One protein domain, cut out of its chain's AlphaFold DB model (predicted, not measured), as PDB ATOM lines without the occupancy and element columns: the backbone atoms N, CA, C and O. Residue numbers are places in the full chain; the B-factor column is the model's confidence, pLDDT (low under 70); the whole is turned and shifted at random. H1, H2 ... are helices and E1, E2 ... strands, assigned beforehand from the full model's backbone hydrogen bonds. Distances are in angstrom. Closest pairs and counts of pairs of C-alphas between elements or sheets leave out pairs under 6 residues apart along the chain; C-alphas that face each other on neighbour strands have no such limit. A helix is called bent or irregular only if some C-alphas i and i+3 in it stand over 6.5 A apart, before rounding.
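What this domain is: This is residues 6 to 183 of the 239 residues of the protein "CheY-like family protein" of Chrysochromulina parva (UniProt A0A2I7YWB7). A long helix, H6, runs through the middle; H1 crosses it and H3 packs on it, both on its second half, while H4 and, with E1, the hairpin of E1 and E2 pack on its first half. The longest helix, H8, makes a V with H6, meeting it near the end of H6 and the start of H8; H5 packs on H4, and H9 on the end of H8. The printed part has 178 residues, with the order H1 to H8, E1, E2, H9; the two strands form an antiparallel sheet, and the class is mostly helix. The whole is compact, with a radius of gyration of the C-alphas of 17.8 A and spans of 52 by 37 by 31 A.

Where its parts are: Find C-alpha 6 at (-6.404, -23.520, -42.414); from there H1 runs to residue 25, 28.1 A away. Next come H2, residues 33 to 36, H3, 40 to 47, and H4, 49 to 61, 17.4 A long; H4 is only just irregular, with C-alphas 52 and 55 6.9 A apart. H5, residues 66 to 72, leads to H6, residues 81 to 106, 37.3 A long, beginning at (0.415, -5.895, -26.164). H7 is residues 111 to 117. H8, residues 125 to 152, is 40.0 A long. E1, residues 155 to 162, and E2, 165 to 172, measure 21.5 A and 22.9 A. H9, residues 176 to 180, ends at (7.092, -14.187, -56.068).

How they stand to each other: Start at the hub, H6. With residues 95 to 103 it touches H1, Cys 17 to Val 99 at 5.4 A between C-alphas, at a steep tilt of 59 degrees, the same way. It touches H3 at a shallow tilt of 32 degrees, opposite ways, closest C-alphas Tyr 41 and Cys 98, 6.3 A. It touches H4, closest C-alphas Ile 52 and Leu 91, 5.6 A. H6 and H8 only just touch, with 3 pairs of C-alphas within 8 A, the closest Val 105 and Lys 132, 6.8 A. The closest C-alphas of H6 and E1 are His 90 and Phe 159, 4.7 A. In the hairpin of E1 and E2, look for N 158 and O 169, 2.8 A, within hydrogen-bond range. H4 touches H5, closest C-alphas Val 55 and Phe 68, 5.5 A; H8 touches H9, closest C-alphas Phe 151 and Phe 179, 5.8 A. H2 is close but not clearly touching H1, closest C-alphas Lys 14 and Leu 33, 7.3 A; so is H7, closest C-alphas Tyr 25 and Phe 113, 7.6 A. H1 and H8 are apart. Every O i to N i+4 pair is within hydrogen-bond range in H1, H3, H6, H7 and H9, against 7 of 9 in H4, 2 of 3 in H5 and 21 of 24 in H8; H2 is too short for such a pair.

The domain as a whole: The C-alphas farthest apart, Asn 77 and Ser 124, are 52.6 A apart. The printed part has no cut, and no link is long. Mean pLDDT of the printed part is 88.3; look for values under 70 at residues 26 to 27 and 120 to 123.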
ATOM      1  N   GLU A   6      -5.428 -23.766 -41.348       86.50
ATOM      2  CA  GLU A   6      -6.404 -23.520 -42.414       86.50
ATOM      3  C   GLU A   6      -7.727 -24.236 -42.184       86.50
ATOM      4  O   GLU A   6      -8.782 -23.612 -42.266       86.50
ATOM      5  N   ALA A   7      -7.691 -25.524 -41.843       88.25
ATOM      6  CA  ALA A   7      -8.901 -26.294 -41.587       88.25
ATOM      7  C   ALA A   7      -9.674 -25.728 -40.387       88.25
ATOM      8  O   ALA A   7     -10.887 -25.545 -40.479       88.25
ATOM      9  N   ILE A   8      -8.972 -25.393 -39.298       90.62
ATOM     10  CA  ILE A   8      -9.585 -24.764 -38.117       90.62
ATOM     11  C   ILE A   8     -10.241 -23.448 -38.503       90.62
ATOM     12  O   ILE A   8     -11.394 -23.199 -38.161       90.62
ATOM     13  N   PHE A   9      -9.514 -22.605 -39.225       91.25
ATOM     14  CA  PHE A   9      -9.991 -21.277 -39.544       91.25
ATOM     15  C   PHE A   9     -11.189 -21.295 -40.496       91.25
ATOM     16  O   PHE A   9     -12.145 -20.551 -40.294       91.25
ATOM     17  N   ILE A  10     -11.195 -22.192 -41.486       91.12
ATOM     18  CA  ILE A  10     -12.351 -22.401 -42.365       91.12
ATOM     19  C   ILE A  10     -13.568 -22.868 -41.560       91.12
ATOM     20  O   ILE A  10     -14.670 -22.362 -41.782       91.12
ATOM     21  N   LEU A  11     -13.384 -23.829 -40.648       91.44
ATOM     22  CA  LEU A  11     -14.467 -24.331 -39.802       91.44
ATOM     23  C   LEU A  11     -15.033 -23.220 -38.913       91.44
ATOM     24  O   LEU A  11     -16.248 -23.042 -38.888       91.44
ATOM     25  N   LEU A  12     -14.163 -22.425 -38.288       91.94
ATOM     26  CA  LEU A  12     -14.544 -21.275 -37.471       91.94
ATOM     27  C   LEU A  12     -15.314 -20.232 -38.287       91.94
ATOM     28  O   LEU A  12     -16.388 -19.795 -37.884       91.94
ATOM     29  N   LEU A  13     -14.811 -19.858 -39.466       92.25
ATOM     30  CA  LEU A  13     -15.490 -18.908 -40.347       92.25
ATOM     31  C   LEU A  13     -16.880 -19.404 -40.750       92.25
ATOM     32  O   LEU A  13     -17.838 -18.625 -40.758       92.25
ATOM     33  N   LYS A  14     -16.997 -20.696 -41.069       91.50
ATOM     34  CA  LYS A  14     -18.272 -21.318 -41.415       91.50
ATOM     35  C   LYS A  14     -19.231 -21.313 -40.225       91.50
ATOM     36  O   LYS A  14     -20.369 -20.895 -40.387       91.50
ATOM     37  N   GLU A  15     -18.779 -21.733 -39.048       92.25
ATOM     38  CA  GLU A  15     -19.597 -21.789 -37.832       92.25
ATOM     39  C   GLU A  15     -20.117 -20.405 -37.428       92.25
ATOM     40  O   GLU A  15     -21.294 -20.257 -37.095       92.25
ATOM     41  N   ILE A  16     -19.279 -19.369 -37.535       92.38
ATOM     42  CA  ILE A  16     -19.686 -17.981 -37.291       92.38
ATOM     43  C   ILE A  16     -20.725 -17.530 -38.325       92.38
ATOM     44  O   ILE A  16     -21.713 -16.893 -37.955       92.38
ATOM     45  N   CYS A  17     -20.535 -17.860 -39.606       90.31
ATOM     46  CA  CYS A  17     -21.513 -17.530 -40.644       90.31
ATOM     47  C   CYS A  17     -22.851 -18.239 -40.405       90.31
ATOM     48  O   CYS A  17     -23.883 -17.574 -40.398       90.31
ATOM     49  N   ASP A  18     -22.839 -19.551 -40.171       89.88
ATOM     50  CA  ASP A  18     -24.041 -20.346 -39.900       89.88
ATOM     51  C   ASP A  18     -24.765 -19.796 -38.655       89.88
ATOM     52  O   ASP A  18     -25.962 -19.525 -38.702       89.88
ATOM     53  N   SER A  19     -24.035 -19.500 -37.574       90.38
ATOM     54  CA  SER A  19     -24.596 -18.902 -36.351       90.38
ATOM     55  C   SER A  19     -25.212 -17.523 -36.591       90.38
ATOM     56  O   SER A  19     -26.279 -17.210 -36.057       90.38
ATOM     57  N   PHE A  20     -24.566 -16.682 -37.405       89.19
ATOM     58  CA  PHE A  20     -25.097 -15.372 -37.776       89.19
ATOM     59  C   PHE A  20     -26.390 -15.500 -38.589       89.19
ATOM     60  O   PHE A  20     -27.361 -14.791 -38.315       89.19
ATOM     61  N   LEU A  21     -26.424 -16.423 -39.554       85.38
ATOM     62  CA  LEU A  21     -27.613 -16.706 -40.350       85.38
ATOM     63  C   LEU A  21     -28.741 -17.256 -39.467       85.38
ATOM     64  O   LEU A  21     -29.845 -16.732 -39.503       85.38
ATOM     65  N   ILE A  22     -28.481 -18.226 -38.593       86.31
ATOM     66  CA  ILE A  22     -29.507 -18.754 -37.679       86.31
ATOM     67  C   ILE A  22     -30.089 -17.633 -36.813       86.31
ATOM     68  O   ILE A  22     -31.307 -17.490 -36.716       86.31
ATOM     69  N   LYS A  23     -29.229 -16.784 -36.238       85.81
ATOM     70  CA  LYS A  23     -29.660 -15.670 -35.383       85.81
ATOM     71  C   LYS A  23     -30.510 -14.638 -36.128       85.81
ATOM     72  O   LYS A  23     -31.436 -14.094 -35.538       85.81
ATOM     73  N   GLN A  24     -30.194 -14.346 -37.390       78.50
ATOM     74  CA  GLN A  24     -30.905 -13.324 -38.168       78.50
ATOM     75  C   GLN A  24     -32.147 -13.851 -38.895       78.50
ATOM     76  O   GLN A  24     -33.058 -13.076 -39.181       78.50
ATOM     77  N   TYR A  25     -32.188 -15.144 -39.213       72.44
ATOM     78  CA  TYR A  25     -33.255 -15.743 -40.018       72.44
ATOM     79  C   TYR A  25     -34.219 -16.601 -39.196       72.44
ATOM     80  O   TYR A  25     -35.312 -16.884 -39.675       72.44
ATOM     81  N   GLY A  26     -33.835 -17.042 -37.993       68.88
ATOM     82  CA  GLY A  26     -34.646 -17.934 -37.158       68.88
ATOM     83  C   GLY A  26     -34.795 -19.358 -37.711       68.88
ATOM     84  O   GLY A  26     -35.556 -20.146 -37.158       68.88
ATOM     85  N   CYS A  27     -34.069 -19.696 -38.782       67.50
ATOM     86  CA  CYS A  27     -34.096 -20.992 -39.458       67.50
ATOM     87  C   CYS A  27     -32.679 -21.581 -39.525       67.50
ATOM     88  O   CYS A  27     -31.711 -20.829 -39.656       67.50
ATOM     89  N   ASP A  28     -32.557 -22.912 -39.490       74.31
ATOM     90  CA  ASP A  28     -31.274 -23.625 -39.616       74.31
ATOM     91  C   ASP A  28     -30.738 -23.538 -41.057       74.31
ATOM     92  O   ASP A  28     -30.938 -24.427 -41.888       74.31
ATOM     93  N   VAL A  29     -30.112 -22.406 -41.384       75.88
ATOM     94  CA  VAL A  29     -29.446 -22.179 -42.666       75.88
ATOM     95  C   VAL A  29     -27.987 -22.585 -42.521       75.88
ATOM     96  O   VAL A  29     -27.196 -21.874 -41.907       75.88
ATOM     97  N   ARG A  30     -27.623 -23.719 -43.126       80.62
ATOM     98  CA  ARG A  30     -26.244 -24.218 -43.133       80.62
ATOM     99  C   ARG A  30     -25.603 -24.031 -44.491       80.62
ATOM    100  O   ARG A  30     -26.081 -24.558 -45.499       80.62
ATOM    101  N   LEU A  31     -24.479 -23.331 -44.518       80.75
ATOM    102  CA  LEU A  31     -23.694 -23.162 -45.727       80.75
ATOM    103  C   LEU A  31     -22.987 -24.468 -46.095       80.75
ATOM    104  O   LEU A  31     -22.345 -25.126 -45.270       80.75
ATOM    105  N   LYS A  32     -23.048 -24.843 -47.376       84.81
ATOM    106  CA  LYS A  32     -22.212 -25.928 -47.893       84.81
ATOM    107  C   LYS A  32     -20.760 -25.463 -47.903       84.81
ATOM    108  O   LYS A  32     -20.431 -24.464 -48.540       84.81
ATOM    109  N   LEU A  33     -19.878 -26.228 -47.258       81.75
ATOM    110  CA  LEU A  33     -18.452 -25.899 -47.137       81.75
ATOM    111  C   LEU A  33     -17.803 -25.609 -48.503       81.75
ATOM    112  O   LEU A  33     -17.059 -24.644 -48.644       81.75
ATOM    113  N   ASN A  34     -18.150 -26.393 -49.527       81.75
ATOM    114  CA  ASN A  34     -17.611 -26.239 -50.880       81.75
ATOM    115  C   ASN A  34     -18.043 -24.941 -51.575       81.75
ATOM    116  O   ASN A  34     -17.331 -24.456 -52.447       81.75
ATOM    117  N   GLU A  35     -19.218 -24.401 -51.254       80.88
ATOM    118  CA  GLU A  35     -19.678 -23.116 -51.799       80.88
ATOM    119  C   GLU A  35     -19.079 -21.957 -51.003       80.88
ATOM    120  O   GLU A  35     -18.665 -20.950 -51.579       80.88
ATOM    121  N   PHE A  36     -18.940 -22.139 -49.689       83.88
ATOM    122  CA  PHE A  36     -18.315 -21.177 -48.796       83.88
ATOM    123  C   PHE A  36     -16.858 -20.888 -49.182       83.88
ATOM    124  O   PHE A  36     -16.488 -19.734 -49.381       83.88
ATOM    125  N   THR A  37     -16.045 -21.927 -49.389       83.56
ATOM    126  CA  THR A  37     -14.627 -21.779 -49.769       83.56
ATOM    127  C   THR A  37     -14.429 -21.255 -51.193       83.56
ATOM    128  O   THR A  37     -13.371 -20.710 -51.511       83.56
ATOM    129  N   LYS A  38     -15.445 -21.366 -52.060       84.69
ATOM    130  CA  LYS A  38     -15.441 -20.763 -53.403       84.69
ATOM    131  C   LYS A  38     -15.703 -19.260 -53.385       84.69
ATOM    132  O   LYS A  38     -15.395 -18.599 -54.378       84.69
ATOM    133  N   SER A  39     -16.259 -18.717 -52.298       85.75
ATOM    134  CA  SER A  39     -16.473 -17.278 -52.160       85.75
ATOM    135  C   SER A  39     -15.158 -16.529 -52.351       85.75
ATOM    136  O   SER A  39     -14.145 -16.841 -51.727       85.75
ATOM    137  N   PHE A  40     -15.186 -15.512 -53.209       84.56
ATOM    138  CA  PHE A  40     -13.996 -14.748 -53.572       84.56
ATOM    139  C   PHE A  40     -13.326 -14.094 -52.353       84.56
ATOM    140  O   PHE A  40     -12.101 -14.088 -52.251       84.56
ATOM    141  N   TYR A  41     -14.128 -13.611 -51.396       89.00
ATOM    142  CA  TYR A  41     -13.620 -13.022 -50.157       89.00
ATOM    143  C   TYR A  41     -12.942 -14.063 -49.262       89.00
ATOM    144  O   TYR A  41     -11.821 -13.841 -48.815       89.00
ATOM    145  N   VAL A  42     -13.596 -15.214 -49.053       90.56
ATOM    146  CA  VAL A  42     -13.070 -16.317 -48.229       90.56
ATOM    147  C   VAL A  42     -11.745 -16.802 -48.798       90.56
ATOM    148  O   VAL A  42     -10.772 -16.916 -48.064       90.56
ATOM    149  N   LYS A  43     -11.676 -17.010 -50.115       89.00
ATOM    150  CA  LYS A  43     -10.457 -17.455 -50.790       89.00
ATOM    151  C   LYS A  43      -9.281 -16.512 -50.535       89.00
ATOM    152  O   LYS A  43      -8.217 -16.962 -50.134       89.00
ATOM    153  N   ASN A  44      -9.497 -15.205 -50.688       88.19
ATOM    154  CA  ASN A  44      -8.457 -14.216 -50.412       88.19
ATOM    155  C   ASN A  44      -8.049 -14.185 -48.935       88.19
ATOM    156  O   ASN A  44      -6.880 -14.004 -48.617       88.19
ATOM    157  N   LEU A  45      -9.014 -14.341 -48.035       90.94
ATOM    158  CA  LEU A  45      -8.770 -14.317 -46.601       90.94
ATOM    159  C   LEU A  45      -7.977 -15.561 -46.144       90.94
ATOM    160  O   LEU A  45      -7.135 -15.457 -45.258       90.94
ATOM    161  N   LEU A  46      -8.161 -16.705 -46.815       89.62
ATOM    162  CA  LEU A  46      -7.336 -17.905 -46.631       89.62
ATOM    163  C   LEU A  46      -5.911 -17.740 -47.163       89.62
ATOM    164  O   LEU A  46      -4.976 -18.222 -46.536       89.62
ATOM    165  N   GLU A  47      -5.712 -17.021 -48.267       87.75
ATOM    166  CA  GLU A  47      -4.358 -16.730 -48.760       87.75
ATOM    167  C   GLU A  47      -3.548 -15.834 -47.803       87.75
ATOM    168  O   GLU A  47      -2.321 -15.807 -47.882       87.75
ATOM    169  N   GLU A  48      -4.208 -15.103 -46.901       88.50
ATOM    170  CA  GLU A  48      -3.574 -14.265 -45.870       88.50
ATOM    171  C   GLU A  48      -3.683 -14.863 -44.458       88.50
ATOM    172  O   GLU A  48      -3.432 -14.167 -43.469       88.50
ATOM    173  N   ILE A  49      -4.017 -16.154 -44.350       90.94
ATOM    174  CA  ILE A  49      -4.248 -16.823 -43.065       90.94
ATOM    175  C   ILE A  49      -3.068 -16.700 -42.101       90.94
ATOM    176  O   ILE A  49      -3.270 -16.592 -40.890       90.94
ATOM    177  N   ASP A  50      -1.843 -16.701 -42.623       89.12
ATOM    178  CA  ASP A  50      -0.644 -16.633 -41.797       89.12
ATOM    179  C   ASP A  50      -0.637 -15.349 -40.963       89.12
ATOM    180  O   ASP A  50      -0.476 -15.415 -39.750       89.12
ATOM    181  N   ILE A  51      -0.920 -14.198 -41.581       91.56
ATOM    182  CA  ILE A  51      -0.959 -12.907 -40.883       91.56
ATOM    183  C   ILE A  51      -2.256 -12.718 -40.101       91.56
ATOM    184  O   ILE A  51      -2.216 -12.242 -38.970       91.56
ATOM    185  N   ILE A  52      -3.400 -13.053 -40.699       92.69
ATOM    186  CA  ILE A  52      -4.708 -12.746 -40.108       92.69
ATOM    187  C   ILE A  52      -4.980 -13.634 -38.894       92.69
ATOM    188  O   ILE A  52      -5.541 -13.163 -37.911       92.69
ATOM    189  N   PHE A  53      -4.599 -14.909 -38.964       93.25
ATOM    190  CA  PHE A  53      -4.970 -15.912 -37.972       93.25
ATOM    191  C   PHE A  53      -3.747 -16.457 -37.233       93.25
ATOM    192  O   PHE A  53      -3.630 -16.264 -36.029       93.25
ATOM    193  N   LYS A  54      -2.803 -17.107 -37.926       92.12
ATOM    194  CA  LYS A  54      -1.732 -17.864 -37.253       92.12
ATOM    195  C   LYS A  54      -0.848 -16.967 -36.386       92.12
ATOM    196  O   LYS A  54      -0.688 -17.233 -35.197       92.12
ATOM    197  N   VAL A  55      -0.296 -15.903 -36.965       93.19
ATOM    198  CA  VAL A  55       0.645 -14.996 -36.297       93.19
ATOM    199  C   VAL A  55       0.077 -14.399 -35.002       93.19
ATOM    200  O   VAL A  55       0.767 -14.521 -33.991       93.19
ATOM    201  N   PRO A  56      -1.147 -13.829 -34.956       94.06
ATOM    202  CA  PRO A  56      -1.722 -13.342 -33.703       94.06
ATOM    203  C   PRO A  56      -1.781 -14.418 -32.611       94.06
ATOM    204  O   PRO A  56      -1.368 -14.157 -31.485       94.06
ATOM    205  N   PHE A  57      -2.230 -15.639 -32.929       93.25
ATOM    206  CA  PHE A  57      -2.346 -16.710 -31.930       93.25
ATOM    207  C   PHE A  57      -0.987 -17.235 -31.451       93.25
ATOM    208  O   PHE A  57      -0.808 -17.448 -30.252       93.25
ATOM    209  N   TYR A  58      -0.006 -17.388 -32.343       92.69
ATOM    210  CA  TYR A  58       1.360 -17.740 -31.938       92.69
ATOM    211  C   TYR A  58       2.000 -16.642 -31.084       92.69
ATOM    212  O   TYR A  58       2.650 -16.937 -30.082       92.69
ATOM    213  N   ALA A  59       1.771 -15.378 -31.440       93.25
ATOM    214  CA  ALA A  59       2.325 -14.231 -30.737       93.25
ATOM    215  C   ALA A  59       1.692 -14.004 -29.347       93.25
ATOM    216  O   ALA A  59       2.372 -13.501 -28.455       93.25
ATOM    217  N   ILE A  60       0.432 -14.412 -29.137       93.94
ATOM    218  CA  ILE A  60      -0.208 -14.446 -27.809       93.94
ATOM    219  C   ILE A  60       0.469 -15.476 -26.898       93.94
ATOM    220  O   ILE A  60       0.698 -15.202 -25.723       93.94
ATOM    221  N   LEU A  61       0.794 -16.661 -27.426       92.69
ATOM    222  CA  LEU A  61       1.440 -17.725 -26.648       92.69
ATOM    223  C   LEU A  61       2.896 -17.387 -26.312       92.69
ATOM    224  O   LEU A  61       3.379 -17.703 -25.227       92.69
ATOM    225  N   ASN A  62       3.602 -16.762 -27.253       93.06
ATOM    226  CA  ASN A  62       4.975 -16.322 -27.080       93.06
ATOM    227  C   ASN A  62       5.195 -15.012 -27.843       93.06
ATOM    228  O   ASN A  62       5.198 -14.994 -29.074       93.06
ATOM    229  N   SER A  63       5.479 -13.926 -27.124       90.50
ATOM    230  CA  SER A  63       5.708 -12.607 -27.728       90.50
ATOM    231  C   SER A  63       6.904 -12.562 -28.689       90.50
ATOM    232  O   SER A  63       6.999 -11.648 -29.505       90.50
ATOM    233  N   LYS A  64       7.806 -13.550 -28.637       93.44
ATOM    234  CA  LYS A  64       8.932 -13.737 -29.566       93.44
ATOM    235  C   LYS A  64       8.786 -15.005 -30.416       93.44
ATOM    236  O   LYS A  64       9.790 -15.617 -30.779       93.44
ATOM    237  N   ALA A  65       7.555 -15.428 -30.705       93.69
ATOM    238  CA  ALA A  65       7.290 -16.563 -31.585       93.69
ATOM    239  C   ALA A  65       8.008 -16.406 -32.937       93.69
ATOM    240  O   ALA A  65       8.085 -15.307 -33.495       93.69
ATOM    241  N   ALA A  66       8.516 -17.517 -33.474       92.81
ATOM    242  CA  ALA A  66       9.252 -17.516 -34.735       92.81
ATOM    243  C   ALA A  66       8.372 -17.019 -35.891       92.81
ATOM    244  O   ALA A  66       8.820 -16.232 -36.715       92.81
ATOM    245  N   GLU A  67       7.097 -17.405 -35.899       91.62
ATOM    246  CA  GLU A  67       6.091 -17.001 -36.879       91.62
ATOM    247  C   GLU A  67       5.901 -15.480 -36.907       91.62
ATOM    248  O   GLU A  67       5.789 -14.888 -37.978       91.62
ATOM    249  N   PHE A  68       5.915 -14.833 -35.737       94.12
ATOM    250  CA  PHE A  68       5.834 -13.377 -35.638       94.12
ATOM    251  C   PHE A  68       7.096 -12.714 -36.198       94.12
ATOM    252  O   PHE A  68       7.014 -11.784 -37.004       94.12
ATOM    253  N   LEU A  69       8.271 -13.205 -35.797       94.19
ATOM    254  CA  LEU A  69       9.551 -12.645 -36.225       94.19
ATOM    255  C   LEU A  69       9.779 -12.810 -37.731       94.19
ATOM    256  O   LEU A  69      10.264 -11.878 -38.362       94.19
ATOM    257  N   LEU A  70       9.367 -13.932 -38.329       93.31
ATOM    258  CA  LEU A  70       9.468 -14.154 -39.777       93.31
ATOM    259  C   LEU A  70       8.736 -13.081 -40.593       93.31
ATOM    260  O   LEU A  70       9.185 -12.731 -41.683       93.31
ATOM    261  N   VAL A  71       7.629 -12.551 -40.066       93.75
ATOM    262  CA  VAL A  71       6.822 -11.537 -40.753       93.75
ATOM    263  C   VAL A  71       7.258 -10.118 -40.391       93.75
ATOM    264  O   VAL A  71       7.238  -9.242 -41.249       93.75
ATOM    265  N   TYR A  72       7.632  -9.843 -39.143       95.31
ATOM    266  CA  TYR A  72       7.748  -8.460 -38.662       95.31
ATOM    267  C   TYR A  72       9.173  -7.984 -38.347       95.31
ATOM    268  O   TYR A  72       9.390  -6.775 -38.215       95.31
ATOM    269  N   TYR A  73      10.156  -8.884 -38.283       92.88
ATOM    270  CA  TYR A  73      11.570  -8.523 -38.153       92.88
ATOM    271  C   TYR A  73      12.096  -7.882 -39.456       92.88
ATOM    272  O   TYR A  73      11.692  -8.309 -40.539       92.88
ATOM    273  N   PRO A  74      13.006  -6.884 -39.410       93.81
ATOM    274  CA  PRO A  74      13.688  -6.314 -38.236       93.81
ATOM    275  C   PRO A  74      12.965  -5.145 -37.564       93.81
ATOM    276  O   PRO A  74      13.464  -4.597 -36.585       93.81
ATOM    277  N   VAL A  75      11.809  -4.725 -38.083       95.31
ATOM    278  CA  VAL A  75      11.109  -3.535 -37.574       95.31
ATOM    279  C   VAL A  75      10.495  -3.794 -36.197       95.31
ATOM    280  O   VAL A  75      10.524  -2.913 -35.339       95.31
ATOM    281  N   TYR A  76       9.981  -5.004 -35.961       94.50
ATOM    282  CA  TYR A  76       9.433  -5.417 -34.672       94.50
ATOM    283  C   TYR A  76      10.141  -6.674 -34.159       94.50
ATOM    284  O   TYR A  76      10.062  -7.741 -34.762       94.50
ATOM    285  N   ASN A  77      10.802  -6.546 -33.007       93.94
ATOM    286  CA  ASN A  77      11.582  -7.624 -32.383       93.94
ATOM    287  C   ASN A  77      10.769  -8.503 -31.419       93.94
ATOM    288  O   ASN A  77      11.271  -9.512 -30.930       93.94
ATOM    289  N   TYR A  78       9.549  -8.089 -31.081       94.06
ATOM    290  CA  TYR A  78       8.590  -8.845 -30.276       94.06
ATOM    291  C   TYR A  78       7.184  -8.260 -30.464       94.06
ATOM    292  O   TYR A  78       7.024  -7.098 -30.850       94.06
ATOM    293  N   ALA A  79       6.164  -9.054 -30.161       95.12
ATOM    294  CA  ALA A  79       4.771  -8.645 -30.182       95.12
ATOM    295  C   ALA A  79       4.416  -7.905 -28.884       95.12
ATOM    296  O   ALA A  79       4.168  -8.522 -27.850       95.12
ATOM    297  N   SER A  80       4.429  -6.570 -28.917       95.81
ATOM    298  CA  SER A  80       3.904  -5.760 -27.807       95.81
ATOM    299  C   SER A  80       2.393  -5.961 -27.646       95.81
ATOM    300  O   SER A  80       1.710  -6.218 -28.638       95.81
ATOM    301  N   GLU A  81       1.855  -5.752 -26.444       94.62
ATOM    302  CA  GLU A  81       0.415  -5.895 -26.164       94.62
ATOM    303  C   GLU A  81      -0.455  -5.052 -27.107       94.62
ATOM    304  O   GLU A  81      -1.344  -5.584 -27.763       94.62
ATOM    305  N   ASN A  82      -0.111  -3.775 -27.304       94.12
ATOM    306  CA  ASN A  82      -0.818  -2.886 -28.239       94.12
ATOM    307  C   ASN A  82      -0.777  -3.381 -29.696       94.12
ATOM    308  O   ASN A  82      -1.644  -3.048 -30.505       94.12
ATOM    309  N   PHE A  83       0.270  -4.120 -30.072       95.50
ATOM    310  CA  PHE A  83       0.386  -4.706 -31.407       95.50
ATOM    311  C   PHE A  83      -0.481  -5.961 -31.524       95.50
ATOM    312  O   PHE A  83      -1.141  -6.144 -32.543       95.50
ATOM    313  N   LEU A  84      -0.520  -6.794 -30.482       95.62
ATOM    314  CA  LEU A  84      -1.416  -7.946 -30.413       95.62
ATOM    315  C   LEU A  84      -2.882  -7.514 -30.458       95.62
ATOM    316  O   LEU A  84      -3.637  -8.056 -31.257       95.62
ATOM    317  N   GLU A  85      -3.262  -6.497 -29.682       95.56
ATOM    318  CA  GLU A  85      -4.601  -5.896 -29.728       95.56
ATOM    319  C   GLU A  85      -4.954  -5.471 -31.159       95.56
ATOM    320  O   GLU A  85      -5.996  -5.852 -31.684       95.56
ATOM    321  N   ALA A  86      -4.033  -4.786 -31.846       96.31
ATOM    322  CA  ALA A  86      -4.230  -4.368 -33.229       96.31
ATOM    323  C   ALA A  86      -4.418  -5.535 -34.214       96.31
ATOM    324  O   ALA A  86      -5.192  -5.418 -35.167       96.31
ATOM    325  N   LEU A  87      -3.706  -6.648 -34.017       96.25
ATOM    326  CA  LEU A  87      -3.870  -7.850 -34.836       96.25
ATOM    327  C   LEU A  87      -5.214  -8.538 -34.576       96.25
ATOM    328  O   LEU A  87      -5.855  -9.000 -35.519       96.25
ATOM    329  N   ILE A  88      -5.654  -8.586 -33.318       96.44
ATOM    330  CA  ILE A  88      -6.934  -9.191 -32.937       96.44
ATOM    331  C   ILE A  88      -8.113  -8.342 -33.415       96.44
ATOM    332  O   ILE A  88      -9.044  -8.892 -34.003       96.44
ATOM    333  N   ASP A  89      -8.054  -7.018 -33.269       96.75
ATOM    334  CA  ASP A  89      -9.029  -6.096 -33.862       96.75
ATOM    335  C   ASP A  89      -9.172  -6.342 -35.365       96.75
ATOM    336  O   ASP A  89     -10.280  -6.459 -35.900       96.75
ATOM    337  N   HIS A  90      -8.034  -6.462 -36.047       97.06
ATOM    338  CA  HIS A  90      -8.009  -6.709 -37.475       97.06
ATOM    339  C   HIS A  90      -8.647  -8.056 -37.832       97.06
ATOM    340  O   HIS A  90      -9.477  -8.100 -38.741       97.06
ATOM    341  N   LEU A  91      -8.326  -9.127 -37.097       96.38
ATOM    342  CA  LEU A  91      -8.938 -10.449 -37.261       96.38
ATOM    343  C   LEU A  91     -10.462 -10.387 -37.099       96.38
ATOM    344  O   LEU A  91     -11.190 -10.886 -37.958       96.38
ATOM    345  N   VAL A  92     -10.957  -9.749 -36.035       96.00
ATOM    346  CA  VAL A  92     -12.399  -9.609 -35.771       96.00
ATOM    347  C   VAL A  92     -13.090  -8.869 -36.916       96.00
ATOM    348  O   VAL A  92     -14.135  -9.313 -37.402       96.00
ATOM    349  N   ILE A  93     -12.498  -7.772 -37.393       96.31
ATOM    350  CA  ILE A  93     -13.051  -6.986 -38.501       96.31
ATOM    351  C   ILE A  93     -13.031  -7.780 -39.814       96.31
ATOM    352  O   ILE A  93     -14.003  -7.733 -40.569       96.31
ATOM    353  N   GLU A  94     -11.967  -8.527 -40.108       95.19
ATOM    354  CA  GLU A  94     -11.886  -9.361 -41.314       95.19
ATOM    355  C   GLU A  94     -12.902 -10.513 -41.290       95.19
ATOM    356  O   GLU A  94     -13.559 -10.764 -42.305       95.19
ATOM    357  N   ILE A  95     -13.119 -11.154 -40.134       94.75
ATOM    358  CA  ILE A  95     -14.188 -12.148 -39.953       94.75
ATOM    359  C   ILE A  95     -15.558 -11.498 -40.177       94.75
ATOM    360  O   ILE A  95     -16.366 -12.023 -40.944       94.75
ATOM    361  N   ALA A  96     -15.821 -10.340 -39.566       93.81
ATOM    362  CA  ALA A  96     -17.090  -9.632 -39.727       93.81
ATOM    363  C   ALA A  96     -17.348  -9.242 -41.193       93.81
ATOM    364  O   ALA A  96     -18.448  -9.449 -41.708       93.81
ATOM    365  N   ASN A  97     -16.324  -8.745 -41.894       93.25
ATOM    366  CA  ASN A  97     -16.400  -8.441 -43.323       93.25
ATOM    367  C   ASN A  97     -16.654  -9.697 -44.164       93.25
ATOM    368  O   ASN A  97     -17.420  -9.636 -45.123       93.25
ATOM    369  N   CYS A  98     -16.053 -10.831 -43.803       92.56
ATOM    370  CA  CYS A  98     -16.275 -12.108 -44.472       92.56
ATOM    371  C   CYS A  98     -17.729 -12.572 -44.331       92.56
ATOM    372  O   CYS A  98     -18.389 -12.849 -45.335       92.56
ATOM    373  N   VAL A  99     -18.247 -12.581 -43.099       91.31
ATOM    374  CA  VAL A  99     -19.641 -12.933 -42.796       91.31
ATOM    375  C   VAL A  99     -20.585 -12.009 -43.555       91.31
ATOM    376  O   VAL A  99     -21.486 -12.487 -44.244       91.31
ATOM    377  N   ALA A 100     -20.350 -10.694 -43.502       89.06
ATOM    378  CA  ALA A 100     -21.135  -9.720 -44.249       89.06
ATOM    379  C   ALA A 100     -21.085 -10.013 -45.754       89.06
ATOM    380  O   ALA A 100     -22.132 -10.177 -46.369       89.06
ATOM    381  N   TYR A 101     -19.900 -10.163 -46.348       90.44
ATOM    382  CA  TYR A 101     -19.742 -10.451 -47.776       90.44
ATOM    383  C   TYR A 101     -20.518 -11.703 -48.197       90.44
ATOM    384  O   TYR A 101     -21.308 -11.651 -49.137       90.44
ATOM    385  N   VAL A 102     -20.317 -12.825 -47.502       88.56
ATOM    386  CA  VAL A 102     -20.959 -14.107 -47.833       88.56
ATOM    387  C   VAL A 102     -22.473 -13.995 -47.714       88.56
ATOM    388  O   VAL A 102     -23.200 -14.423 -48.610       88.56
ATOM    389  N   THR A 103     -22.947 -13.359 -46.647       85.19
ATOM    390  CA  THR A 103     -24.377 -13.187 -46.391       85.19
ATOM    391  C   THR A 103     -25.023 -12.302 -47.469       85.19
ATOM    392  O   THR A 103     -26.053 -12.656 -48.043       85.19
ATOM    393  N   LEU A 104     -24.377 -11.182 -47.805       84.31
ATOM    394  CA  LEU A 104     -24.831 -10.212 -48.804       84.31
ATOM    395  C   LEU A 104     -24.794 -10.767 -50.230       84.31
ATOM    396  O   LEU A 104     -25.667 -10.448 -51.023       84.31
ATOM    397  N   VAL A 105     -23.787 -11.558 -50.590       85.12
ATOM    398  CA  VAL A 105     -23.644 -12.062 -51.964       85.12
ATOM    399  C   VAL A 105     -24.533 -13.278 -52.206       85.12
ATOM    400  O   VAL A 105     -25.105 -13.391 -53.290       85.12
ATOM    401  N   ASN A 106     -24.685 -14.159 -51.213       81.38
ATOM    402  CA  ASN A 106     -25.391 -15.423 -51.407       81.38
ATOM    403  C   ASN A 106     -26.890 -15.335 -51.118       81.38
ATOM    404  O   ASN A 106     -27.653 -16.009 -51.796       81.38
ATOM    405  N   PHE A 107     -27.335 -14.525 -50.152       78.81
ATOM    406  CA  PHE A 107     -28.733 -14.561 -49.686       78.81
ATOM    407  C   PHE A 107     -29.554 -13.325 -50.035       78.81
ATOM    408  O   PHE A 107     -30.759 -13.279 -49.792       78.81
ATOM    409  N   SER A 108     -28.943 -12.320 -50.652       72.56
ATOM    410  CA  SER A 108     -29.622 -11.066 -50.964       72.56
ATOM    411  C   SER A 108     -30.816 -11.148 -51.902       72.56
ATOM    412  O   SER A 108     -31.622 -10.215 -51.963       72.56
ATOM    413  N   PHE A 109     -30.930 -12.239 -52.655       72.62
ATOM    414  CA  PHE A 109     -32.068 -12.479 -53.530       72.62
ATOM    415  C   PHE A 109     -33.368 -12.666 -52.730       72.62
ATOM    416  O   PHE A 109     -34.442 -12.297 -53.213       72.62
ATOM    417  N   LEU A 110     -33.278 -13.134 -51.481       76.31
ATOM    418  CA  LEU A 110     -34.418 -13.322 -50.590       76.31
ATOM    419  C   LEU A 110     -34.960 -11.970 -50.109       76.31
ATOM    420  O   LEU A 110     -34.240 -11.142 -49.552       76.31
ATOM    421  N   TYR A 111     -36.254 -11.732 -50.324       73.50
ATOM    422  CA  TYR A 111     -36.895 -10.473 -49.939       73.50
ATOM    423  C   TYR A 111     -36.972 -10.288 -48.417       73.50
ATOM    424  O   TYR A 111     -36.700  -9.194 -47.931       73.50
ATOM    425  N   SER A 112     -37.252 -11.360 -47.668       74.12
ATOM    426  CA  SER A 112     -37.245 -11.359 -46.198       74.12
ATOM    427  C   SER A 112     -35.907 -10.867 -45.641       74.12
ATOM    428  O   SER A 112     -35.859  -9.994 -44.782       74.12
ATOM    429  N   PHE A 113     -34.804 -11.329 -46.221       72.50
ATOM    430  CA  PHE A 113     -33.467 -10.890 -45.848       72.50
ATOM    431  C   PHE A 113     -33.206  -9.407 -46.152       72.50
ATOM    432  O   PHE A 113     -32.562  -8.711 -45.363       72.50
ATOM    433  N   ARG A 114     -33.750  -8.895 -47.267       73.75
ATOM    434  CA  ARG A 114     -33.680  -7.463 -47.599       73.75
ATOM    435  C   ARG A 114     -34.424  -6.582 -46.592       73.75
ATOM    436  O   ARG A 114     -34.007  -5.449 -46.379       73.75
ATOM    437  N   GLN A 115     -35.484  -7.090 -45.968       74.06
ATOM    438  CA  GLN A 115     -36.237  -6.359 -44.946       74.06
ATOM    439  C   GLN A 115     -35.517  -6.329 -43.591       74.06
ATOM    440  O   GLN A 115     -35.533  -5.294 -42.931       74.06
ATOM    441  N   THR A 116     -34.863  -7.425 -43.189       74.00
ATOM    442  CA  THR A 116     -34.236  -7.533 -41.859       74.00
ATOM    443  C   THR A 116     -32.906  -6.787 -41.756       74.00
ATOM    444  O   THR A 116     -32.665  -6.086 -40.778       74.00
ATOM    445  N   LEU A 117     -32.018  -6.925 -42.749       71.19
ATOM    446  CA  LEU A 117     -30.652  -6.390 -42.642       71.19
ATOM    447  C   LEU A 117     -30.458  -4.997 -43.244       71.19
ATOM    448  O   LEU A 117     -29.416  -4.378 -43.018       71.19
ATOM    449  N   TYR A 118     -31.419  -4.486 -44.015       72.25
ATOM    450  CA  TYR A 118     -31.200  -3.286 -44.813       72.25
ATOM    451  C   TYR A 118     -32.224  -2.199 -44.531       72.25
ATOM    452  O   TYR A 118     -33.396  -2.436 -44.263       72.25
ATOM    453  N   ARG A 119     -31.772  -0.951 -44.667       71.06
ATOM    454  CA  ARG A 119     -32.667   0.210 -44.658       71.06
ATOM    455  C   ARG A 119     -33.630   0.139 -45.845       71.06
ATOM    456  O   ARG A 119     -33.240  -0.302 -46.925       71.06
ATOM    457  N   SER A 120     -34.832   0.692 -45.676       68.12
ATOM    458  CA  SER A 120     -35.924   0.714 -46.670       68.12
ATOM    459  C   SER A 120     -35.500   1.110 -48.095       68.12
ATOM    460  O   SER A 120     -36.039   0.596 -49.072       68.12
ATOM    461  N   LYS A 121     -34.472   1.956 -48.242       68.00
ATOM    462  CA  LYS A 121     -33.893   2.341 -49.544       68.00
ATOM    463  C   LYS A 121     -33.345   1.173 -50.385       68.00
ATOM    464  O   LYS A 121     -33.177   1.334 -51.593       68.00
ATOM    465  N   PHE A 122     -33.062   0.022 -49.776       68.12
ATOM    466  CA  PHE A 122     -32.547  -1.184 -50.439       68.12
ATOM    467  C   PHE A 122     -33.631  -2.236 -50.727       68.12
ATOM    468  O   PHE A 122     -33.311  -3.348 -51.141       68.12
ATOM    469  N   LEU A 123     -34.914  -1.897 -50.551       68.25
ATOM    470  CA  LEU A 123     -36.018  -2.789 -50.915       68.25
ATOM    471  C   LEU A 123     -36.143  -2.965 -52.435       68.25
ATOM    472  O   LEU A 123     -36.571  -4.028 -52.892       68.25
ATOM    473  N   SER A 124     -35.736  -1.958 -53.221       78.19
ATOM    474  CA  SER A 124     -35.685  -2.087 -54.676       78.19
ATOM    475  C   SER A 124     -34.531  -3.002 -55.087       78.19
ATOM    476  O   SER A 124     -33.386  -2.835 -54.656       78.19
ATOM    477  N   LEU A 125     -34.830  -3.957 -55.969       78.12
ATOM    478  CA  LEU A 125     -33.836  -4.899 -56.482       78.12
ATOM    479  C   LEU A 125     -32.648  -4.165 -57.125       78.12
ATOM    480  O   LEU A 125     -31.502  -4.535 -56.905       78.12
ATOM    481  N   ARG A 126     -32.908  -3.068 -57.848       84.19
ATOM    482  CA  ARG A 126     -31.867  -2.260 -58.498       84.19
ATOM    483  C   ARG A 126     -30.886  -1.641 -57.501       84.19
ATOM    484  O   ARG A 126     -29.680  -1.743 -57.714       84.19
ATOM    485  N   ASN A 127     -31.374  -1.000 -56.436       83.44
ATOM    486  CA  ASN A 127     -30.493  -0.366 -55.446       83.44
ATOM    487  C   ASN A 127     -29.657  -1.415 -54.715       83.44
ATOM    488  O   ASN A 127     -28.483  -1.187 -54.418       83.44
ATOM    489  N   PHE A 128     -30.261  -2.572 -54.448       82.44
ATOM    490  CA  PHE A 128     -29.563  -3.693 -53.852       82.44
ATOM    491  C   PHE A 128     -28.447  -4.232 -54.772       82.44
ATOM    492  O   PHE A 128     -27.297  -4.348 -54.348       82.44
ATOM    493  N   GLU A 129     -28.747  -4.497 -56.045       85.44
ATOM    494  CA  GLU A 129     -27.760  -4.983 -57.016       85.44
ATOM    495  C   GLU A 129     -26.604  -3.989 -57.219       85.44
ATOM    496  O   GLU A 129     -25.445  -4.392 -57.285       85.44
ATOM    497  N   GLN A 130     -26.881  -2.680 -57.222       88.06
ATOM    498  CA  GLN A 130     -25.833  -1.651 -57.251       88.06
ATOM    499  C   GLN A 130     -24.924  -1.705 -56.015       88.06
ATOM    500  O   GLN A 130     -23.702  -1.630 -56.147       88.06
ATOM    501  N   PHE A 131     -25.495  -1.869 -54.818       85.56
ATOM    502  CA  PHE A 131     -24.716  -2.021 -53.590       85.56
ATOM    503  C   PHE A 131     -23.822  -3.269 -53.630       85.56
ATOM    504  O   PHE A 131     -22.624  -3.172 -53.362       85.56
ATOM    505  N   LYS A 132     -24.377  -4.415 -54.045       86.94
ATOM    506  CA  LYS A 132     -23.627  -5.668 -54.214       86.94
ATOM    507  C   LYS A 132     -22.470  -5.502 -55.205       86.94
ATOM    508  O   LYS A 132     -21.348  -5.912 -54.911       86.94
ATOM    509  N   ASN A 133     -22.715  -4.857 -56.344       89.69
ATOM    510  CA  ASN A 133     -21.687  -4.613 -57.359       89.69
ATOM    511  C   ASN A 133     -20.554  -3.725 -56.831       89.69
ATOM    512  O   ASN A 133     -19.384  -4.048 -57.037       89.69
ATOM    513  N   ASN A 134     -20.883  -2.660 -56.096       90.75
ATOM    514  CA  ASN A 134     -19.883  -1.795 -55.468       90.75
ATOM    515  C   ASN A 134     -19.022  -2.560 -54.455       90.75
ATOM    516  O   ASN A 134     -17.806  -2.389 -54.424       90.75
ATOM    517  N   LEU A 135     -19.635  -3.437 -53.660       89.56
ATOM    518  CA  LEU A 135     -18.933  -4.257 -52.676       89.56
ATOM    519  C   LEU A 135     -17.993  -5.272 -53.347       89.56
ATOM    520  O   LEU A 135     -16.822  -5.368 -52.978       89.56
ATOM    521  N   ILE A 136     -18.449  -5.964 -54.395       90.06
ATOM    522  CA  ILE A 136     -17.598  -6.855 -55.203       90.06
ATOM    523  C   ILE A 136     -16.432  -6.073 -55.826       90.06
ATOM    524  O   ILE A 136     -15.298  -6.556 -55.844       90.06
ATOM    525  N   TRP A 137     -16.685  -4.861 -56.321       92.94
ATOM    526  CA  TRP A 137     -15.655  -4.004 -56.901       92.94
ATOM    527  C   TRP A 137     -14.592  -3.591 -55.877       92.94
ATOM    528  O   TRP A 137     -13.399  -3.701 -56.156       92.94
ATOM    529  N   GLN A 138     -14.998  -3.208 -54.664       92.38
ATOM    530  CA  GLN A 138     -14.065  -2.899 -53.575       92.38
ATOM    531  C   GLN A 138     -13.169  -4.093 -53.226       92.38
ATOM    532  O   GLN A 138     -11.962  -3.928 -53.050       92.38
ATOM    533  N   VAL A 139     -13.730  -5.305 -53.193       91.19
ATOM    534  CA  VAL A 139     -12.959  -6.533 -52.944       91.19
ATOM    535  C   VAL A 139     -11.972  -6.804 -54.082       91.19
ATOM    536  O   VAL A 139     -10.814  -7.123 -53.824       91.19
ATOM    537  N   ARG A 140     -12.372  -6.598 -55.342       92.81
ATOM    538  CA  ARG A 140     -11.459  -6.707 -56.493       92.81
ATOM    539  C   ARG A 140     -10.318  -5.695 -56.417       92.81
ATOM    540  O   ARG A 140      -9.175  -6.082 -56.630       92.81
ATOM    541  N   ILE A 141     -10.595  -4.439 -56.064       93.88
ATOM    542  CA  ILE A 141      -9.554  -3.417 -55.863       93.88
ATOM    543  C   ILE A 141      -8.596  -3.832 -54.739       93.88
ATOM    544  O   ILE A 141      -7.378  -3.740 -54.915       93.88
ATOM    545  N   LYS A 142      -9.120  -4.318 -53.604       92.06
ATOM    546  CA  LYS A 142      -8.299  -4.808 -52.483       92.06
ATOM    547  C   LYS A 142      -7.318  -5.883 -52.963       92.06
ATOM    548  O   LYS A 142      -6.130  -5.789 -52.682       92.06
ATOM    549  N   ILE A 143      -7.803  -6.854 -53.732       90.31
ATOM    550  CA  ILE A 143      -7.043  -8.049 -54.124       90.31
ATOM    551  C   ILE A 143      -6.078  -7.788 -55.275       90.31
ATOM    552  O   ILE A 143      -4.942  -8.241 -55.232       90.31
ATOM    553  N   TYR A 144      -6.518  -7.079 -56.311       91.94
ATOM    554  CA  TYR A 144      -5.743  -6.934 -57.541       91.94
ATOM    555  C   TYR A 144      -4.865  -5.688 -57.571       91.94
ATOM    556  O   TYR A 144      -3.940  -5.641 -58.373       91.94
ATOM    557  N   ILE A 145      -5.143  -4.690 -56.726       93.19
ATOM    558  CA  ILE A 145      -4.418  -3.414 -56.730       93.19
ATOM    559  C   ILE A 145      -3.735  -3.168 -55.386       93.19
ATOM    560  O   ILE A 145      -2.510  -3.054 -55.324       93.19
ATOM    561  N   GLN A 146      -4.502  -3.109 -54.294       93.38
ATOM    562  CA  GLN A 146      -3.951  -2.728 -52.986       93.38
ATOM    563  C   GLN A 146      -2.992  -3.787 -52.439       93.38
ATOM    564  O   GLN A 146      -1.918  -3.449 -51.950       93.38
ATOM    565  N   ARG A 147      -3.356  -5.067 -52.538       91.38
ATOM    566  CA  ARG A 147      -2.565  -6.177 -52.001       91.38
ATOM    567  C   ARG A 147      -1.209  -6.349 -52.708       91.38
ATOM    568  O   ARG A 147      -0.210  -6.352 -51.990       91.38
ATOM    569  N   PRO A 148      -1.107  -6.373 -54.052       92.75
ATOM    570  CA  PRO A 148       0.187  -6.434 -54.739       92.75
ATOM    571  C   PRO A 148       1.073  -5.227 -54.418       92.75
ATOM    572  O   PRO A 148       2.249  -5.390 -54.108       92.75
ATOM    573  N   THR A 149       0.481  -4.028 -54.365       93.38
ATOM    574  CA  THR A 149       1.186  -2.805 -53.942       93.38
ATOM    575  C   THR A 149       1.716  -2.920 -52.505       93.38
ATOM    576  O   THR A 149       2.818  -2.466 -52.195       93.38
ATOM    577  N   SER A 150       0.954  -3.560 -51.610       93.44
ATOM    578  CA  SER A 150       1.366  -3.798 -50.220       93.44
ATOM    579  C   SER A 150       2.537  -4.781 -50.114       93.44
ATOM    580  O   SER A 150       3.414  -4.593 -49.278       93.44
ATOM    581  N   PHE A 151       2.597  -5.789 -50.994       92.12
ATOM    582  CA  PHE A 151       3.731  -6.712 -51.054       92.12
ATOM    583  C   PHE A 151       5.004  -6.004 -51.508       92.12
ATOM    584  O   PHE A 151       6.028  -6.146 -50.848       92.12
ATOM    585  N   TYR A 152       4.921  -5.194 -52.567       92.06
ATOM    586  CA  TYR A 152       6.059  -4.411 -53.053       92.06
ATOM    587  C   TYR A 152       6.614  -3.468 -51.973       92.06
ATOM    588  O   TYR A 152       7.806  -3.459 -51.686       92.06
ATOM    589  N   SER A 153       5.728  -2.739 -51.292       91.81
ATOM    590  CA  SER A 153       6.104  -1.796 -50.225       91.81
ATOM    591  C   SER A 153       6.421  -2.451 -48.873       91.81
ATOM    592  O   SER A 153       6.669  -1.734 -47.903       91.81
ATOM    593  N   SER A 154       6.388  -3.788 -48.768       94.19
ATOM    594  CA  SER A 154       6.536  -4.532 -47.501       94.19
ATOM    595  C   SER A 154       5.646  -3.990 -46.375       94.19
ATOM    596  O   SER A 154       6.040  -3.903 -45.209       94.19
ATOM    597  N   SER A 155       4.431  -3.584 -46.736       94.25
ATOM    598  CA  SER A 155       3.473  -2.960 -45.837       94.25
ATOM    599  C   SER A 155       2.213  -3.809 -45.705       94.25
ATOM    600  O   SER A 155       1.866  -4.600 -46.583       94.25
ATOM    601  N   TYR A 156       1.513  -3.673 -44.584       95.12
ATOM    602  CA  TYR A 156       0.230  -4.319 -44.349       95.12
ATOM    603  C   TYR A 156      -0.722  -3.374 -43.635       95.12
ATOM    604  O   TYR A 156      -0.353  -2.702 -42.674       95.12
ATOM    605  N   ARG A 157      -1.960  -3.303 -44.121       95.75
ATOM    606  CA  ARG A 157      -2.981  -2.401 -43.594       95.75
ATOM    607  C   ARG A 157      -3.866  -3.150 -42.608       95.75
ATOM    608  O   ARG A 157      -4.671  -3.978 -43.017       95.75
ATOM    609  N   LEU A 158      -3.753  -2.792 -41.338       96.44
ATOM    610  CA  LEU A 158      -4.618  -3.262 -40.267       96.44
ATOM    611  C   LEU A 158      -5.868  -2.397 -40.145       96.44
ATOM    612  O   LEU A 158      -5.853  -1.198 -40.444       96.44
ATOM    613  N   PHE A 159      -6.927  -3.024 -39.642       96.94
ATOM    614  CA  PHE A 159      -8.134  -2.361 -39.174       96.94
ATOM    615  C   PHE A 159      -8.150  -2.418 -37.649       96.94
ATOM    616  O   PHE A 159      -7.874  -3.465 -37.080       96.94
ATOM    617  N   LEU A 160      -8.452  -1.295 -37.015       96.50
ATOM    618  CA  LEU A 160      -8.422  -1.102 -35.569       96.50
ATOM    619  C   LEU A 160      -9.804  -0.682 -35.092       96.50
ATOM    620  O   LEU A 160     -10.431   0.171 -35.731       96.50
ATOM    621  N   LEU A 161     -10.240  -1.213 -33.957       95.38
ATOM    622  CA  LEU A 161     -11.442  -0.754 -33.281       95.38
ATOM    623  C   LEU A 161     -11.060   0.376 -32.321       95.38
ATOM    624  O   LEU A 161     -10.178   0.258 -31.473       95.38
ATOM    625  N   ARG A 162     -11.710   1.527 -32.474       92.81
ATOM    626  CA  ARG A 162     -11.597   2.666 -31.560       92.81
ATOM    627  C   ARG A 162     -12.991   3.104 -31.136       92.81
ATOM    628  O   ARG A 162     -13.984   2.785 -31.785       92.81
ATOM    629  N   THR A 163     -13.059   3.895 -30.072       91.12
ATOM    630  CA  THR A 163     -14.317   4.437 -29.531       91.12
ATOM    631  C   THR A 163     -15.137   5.208 -30.569       91.12
ATOM    632  O   THR A 163     -16.361   5.180 -30.535       91.12
ATOM    633  N   THR A 164     -14.471   5.866 -31.517       91.81
ATOM    634  CA  THR A 164     -15.083   6.672 -32.582       91.81
ATOM    635  C   THR A 164     -15.333   5.902 -33.883       91.81
ATOM    636  O   THR A 164     -15.899   6.471 -34.815       91.81
ATOM    637  N   GLY A 165     -14.936   4.626 -33.973       93.31
ATOM    638  CA  GLY A 165     -15.179   3.781 -35.143       93.31
ATOM    639  C   GLY A 165     -13.982   2.927 -35.566       93.31
ATOM    640  O   GLY A 165     -13.090   2.630 -34.774       93.31
ATOM    641  N   ILE A 166     -13.978   2.520 -36.840       96.19
ATOM    642  CA  ILE A 166     -12.925   1.679 -37.424       96.19
ATOM    643  C   ILE A 166     -11.843   2.565 -38.041       96.19
ATOM    644  O   ILE A 166     -12.117   3.353 -38.945       96.19
ATOM    645  N   TYR A 167     -10.604   2.391 -37.590       95.31
ATOM    646  CA  TYR A 167      -9.433   3.098 -38.106       95.31
ATOM    647  C   TYR A 167      -8.535   2.159 -38.894       95.31
ATOM    648  O   TYR A 167      -8.529   0.951 -38.681       95.31
ATOM    649  N   THR A 168      -7.736   2.720 -39.797       95.38
ATOM    650  CA  THR A 168      -6.715   1.962 -40.521       95.38
ATOM    651  C   THR A 168      -5.326   2.387 -40.089       95.38
ATOM    652  O   THR A 168      -5.037   3.581 -40.036       95.38
ATOM    653  N   ARG A 169      -4.447   1.413 -39.859       95.00
ATOM    654  CA  ARG A 169      -3.023   1.645 -39.612       95.00
ATOM    655  C   ARG A 169      -2.204   0.760 -40.528       95.00
ATOM    656  O   ARG A 169      -2.472  -0.432 -40.632       95.00
ATOM    657  N   THR A 170      -1.185   1.329 -41.152       96.00
ATOM    658  CA  THR A 170      -0.222   0.557 -41.932       96.00
ATOM    659  C   THR A 170       0.951   0.166 -41.042       96.00
ATOM    660  O   THR A 170       1.508   1.007 -40.335       96.00
ATOM    661  N   ILE A 171       1.309  -1.111 -41.062       95.81
ATOM    662  CA  ILE A 171       2.468  -1.674 -40.374       95.81
ATOM    663  C   ILE A 171       3.430  -2.277 -41.395       95.81
ATOM    664  O   ILE A 171       3.037  -2.603 -42.515       95.81
ATOM    665  N   TYR A 172       4.690  -2.433 -41.007       96.25
ATOM    666  CA  TYR A 172       5.636  -3.240 -41.769       96.25
ATOM    667  C   TYR A 172       5.216  -4.713 -41.726       96.25
ATOM    668  O   TYR A 172       4.758  -5.170 -40.682       96.25
ATOM    669  N   ALA A 173       5.357  -5.435 -42.837       94.88
ATOM    670  CA  ALA A 173       5.176  -6.883 -42.908       94.88
ATOM    671  C   ALA A 173       5.983  -7.459 -44.082       94.88
ATOM    672  O   ALA A 173       5.646  -7.245 -45.251       94.88
ATOM    673  N   ASN A 174       7.021  -8.222 -43.764       92.56
ATOM    674  CA  ASN A 174       7.888  -8.892 -44.716       92.56
ATOM    675  C   ASN A 174       7.220 -10.158 -45.270       92.56
ATOM    676  O   ASN A 174       6.906 -11.093 -44.534       92.56
ATOM    677  N   ARG A 175       6.966 -10.179 -46.582       88.81
ATOM    678  CA  ARG A 175       6.182 -11.226 -47.262       88.81
ATOM    679  C   ARG A 175       6.716 -11.561 -48.666       88.81
ATOM    680  O   ARG A 175       5.953 -11.541 -49.636       88.81
ATOM    681  N   PRO A 176       8.005 -11.907 -48.814       81.50
ATOM    682  CA  PRO A 176       8.626 -12.062 -50.131       81.50
ATOM    683  C   PRO A 176       8.067 -13.265 -50.904       81.50
ATOM    684  O   PRO A 176       7.925 -13.219 -52.124       81.50
ATOM    685  N   GLN A 177       7.663 -14.324 -50.196       80.94
ATOM    686  CA  GLN A 177       7.059 -15.517 -50.798       80.94
ATOM    687  C   GLN A 177       5.776 -15.204 -51.582       80.94
ATOM    688  O   GLN A 177       5.541 -15.773 -52.646       80.94
ATOM    689  N   TYR A 178       4.977 -14.249 -51.100       80.06
ATOM    690  CA  TYR A 178       3.740 -13.846 -51.763       80.06
ATOM    691  C   TYR A 178       4.004 -12.954 -52.973       80.06
ATOM    692  O   TYR A 178       3.293 -13.064 -53.969       80.06
ATOM    693  N   PHE A 179       5.051 -12.127 -52.927       79.62
ATOM    694  CA  PHE A 179       5.477 -11.325 -54.072       79.62
ATOM    695  C   PHE A 179       5.863 -12.209 -55.266       79.62
ATOM    696  O   PHE A 179       5.354 -12.021 -56.366       79.62
ATOM    697  N   ASN A 180       6.663 -13.250 -55.024       79.62
ATOM    698  CA  ASN A 180       7.092 -14.187 -56.068       79.62
ATOM    699  C   ASN A 180       5.940 -15.024 -56.648       79.62
ATOM    700  O   ASN A 180       6.054 -15.566 -57.742       79.62
ATOM    701  N   SER A 181       4.826 -15.131 -55.919       82.19
ATOM    702  CA  SER A 181       3.624 -15.841 -56.370       82.19
ATOM    703  C   SER A 181       2.701 -14.994 -57.259       82.19
ATOM    704  O   SER A 181       1.746 -15.519 -57.838       82.19
ATOM    705  N   LEU A 182       2.958 -13.684 -57.378       85.12
ATOM    706  CA  LEU A 182       2.140 -12.791 -58.191       85.12
ATOM    707  C   LEU A 182       2.251 -13.158 -59.673       85.12
ATOM    708  O   LEU A 182       3.331 -13.211 -60.251       85.12
ATOM    709  N   THR A 183       1.104 -13.353 -60.322       85.25
ATOM    710  CA  THR A 183       1.039 -13.645 -61.759       85.25
ATOM    711  C   THR A 183       0.039 -12.728 -62.447       85.25
ATOM    712  O   THR A 183      -0.967 -12.334 -61.858       85.25
TER     713      THR A 183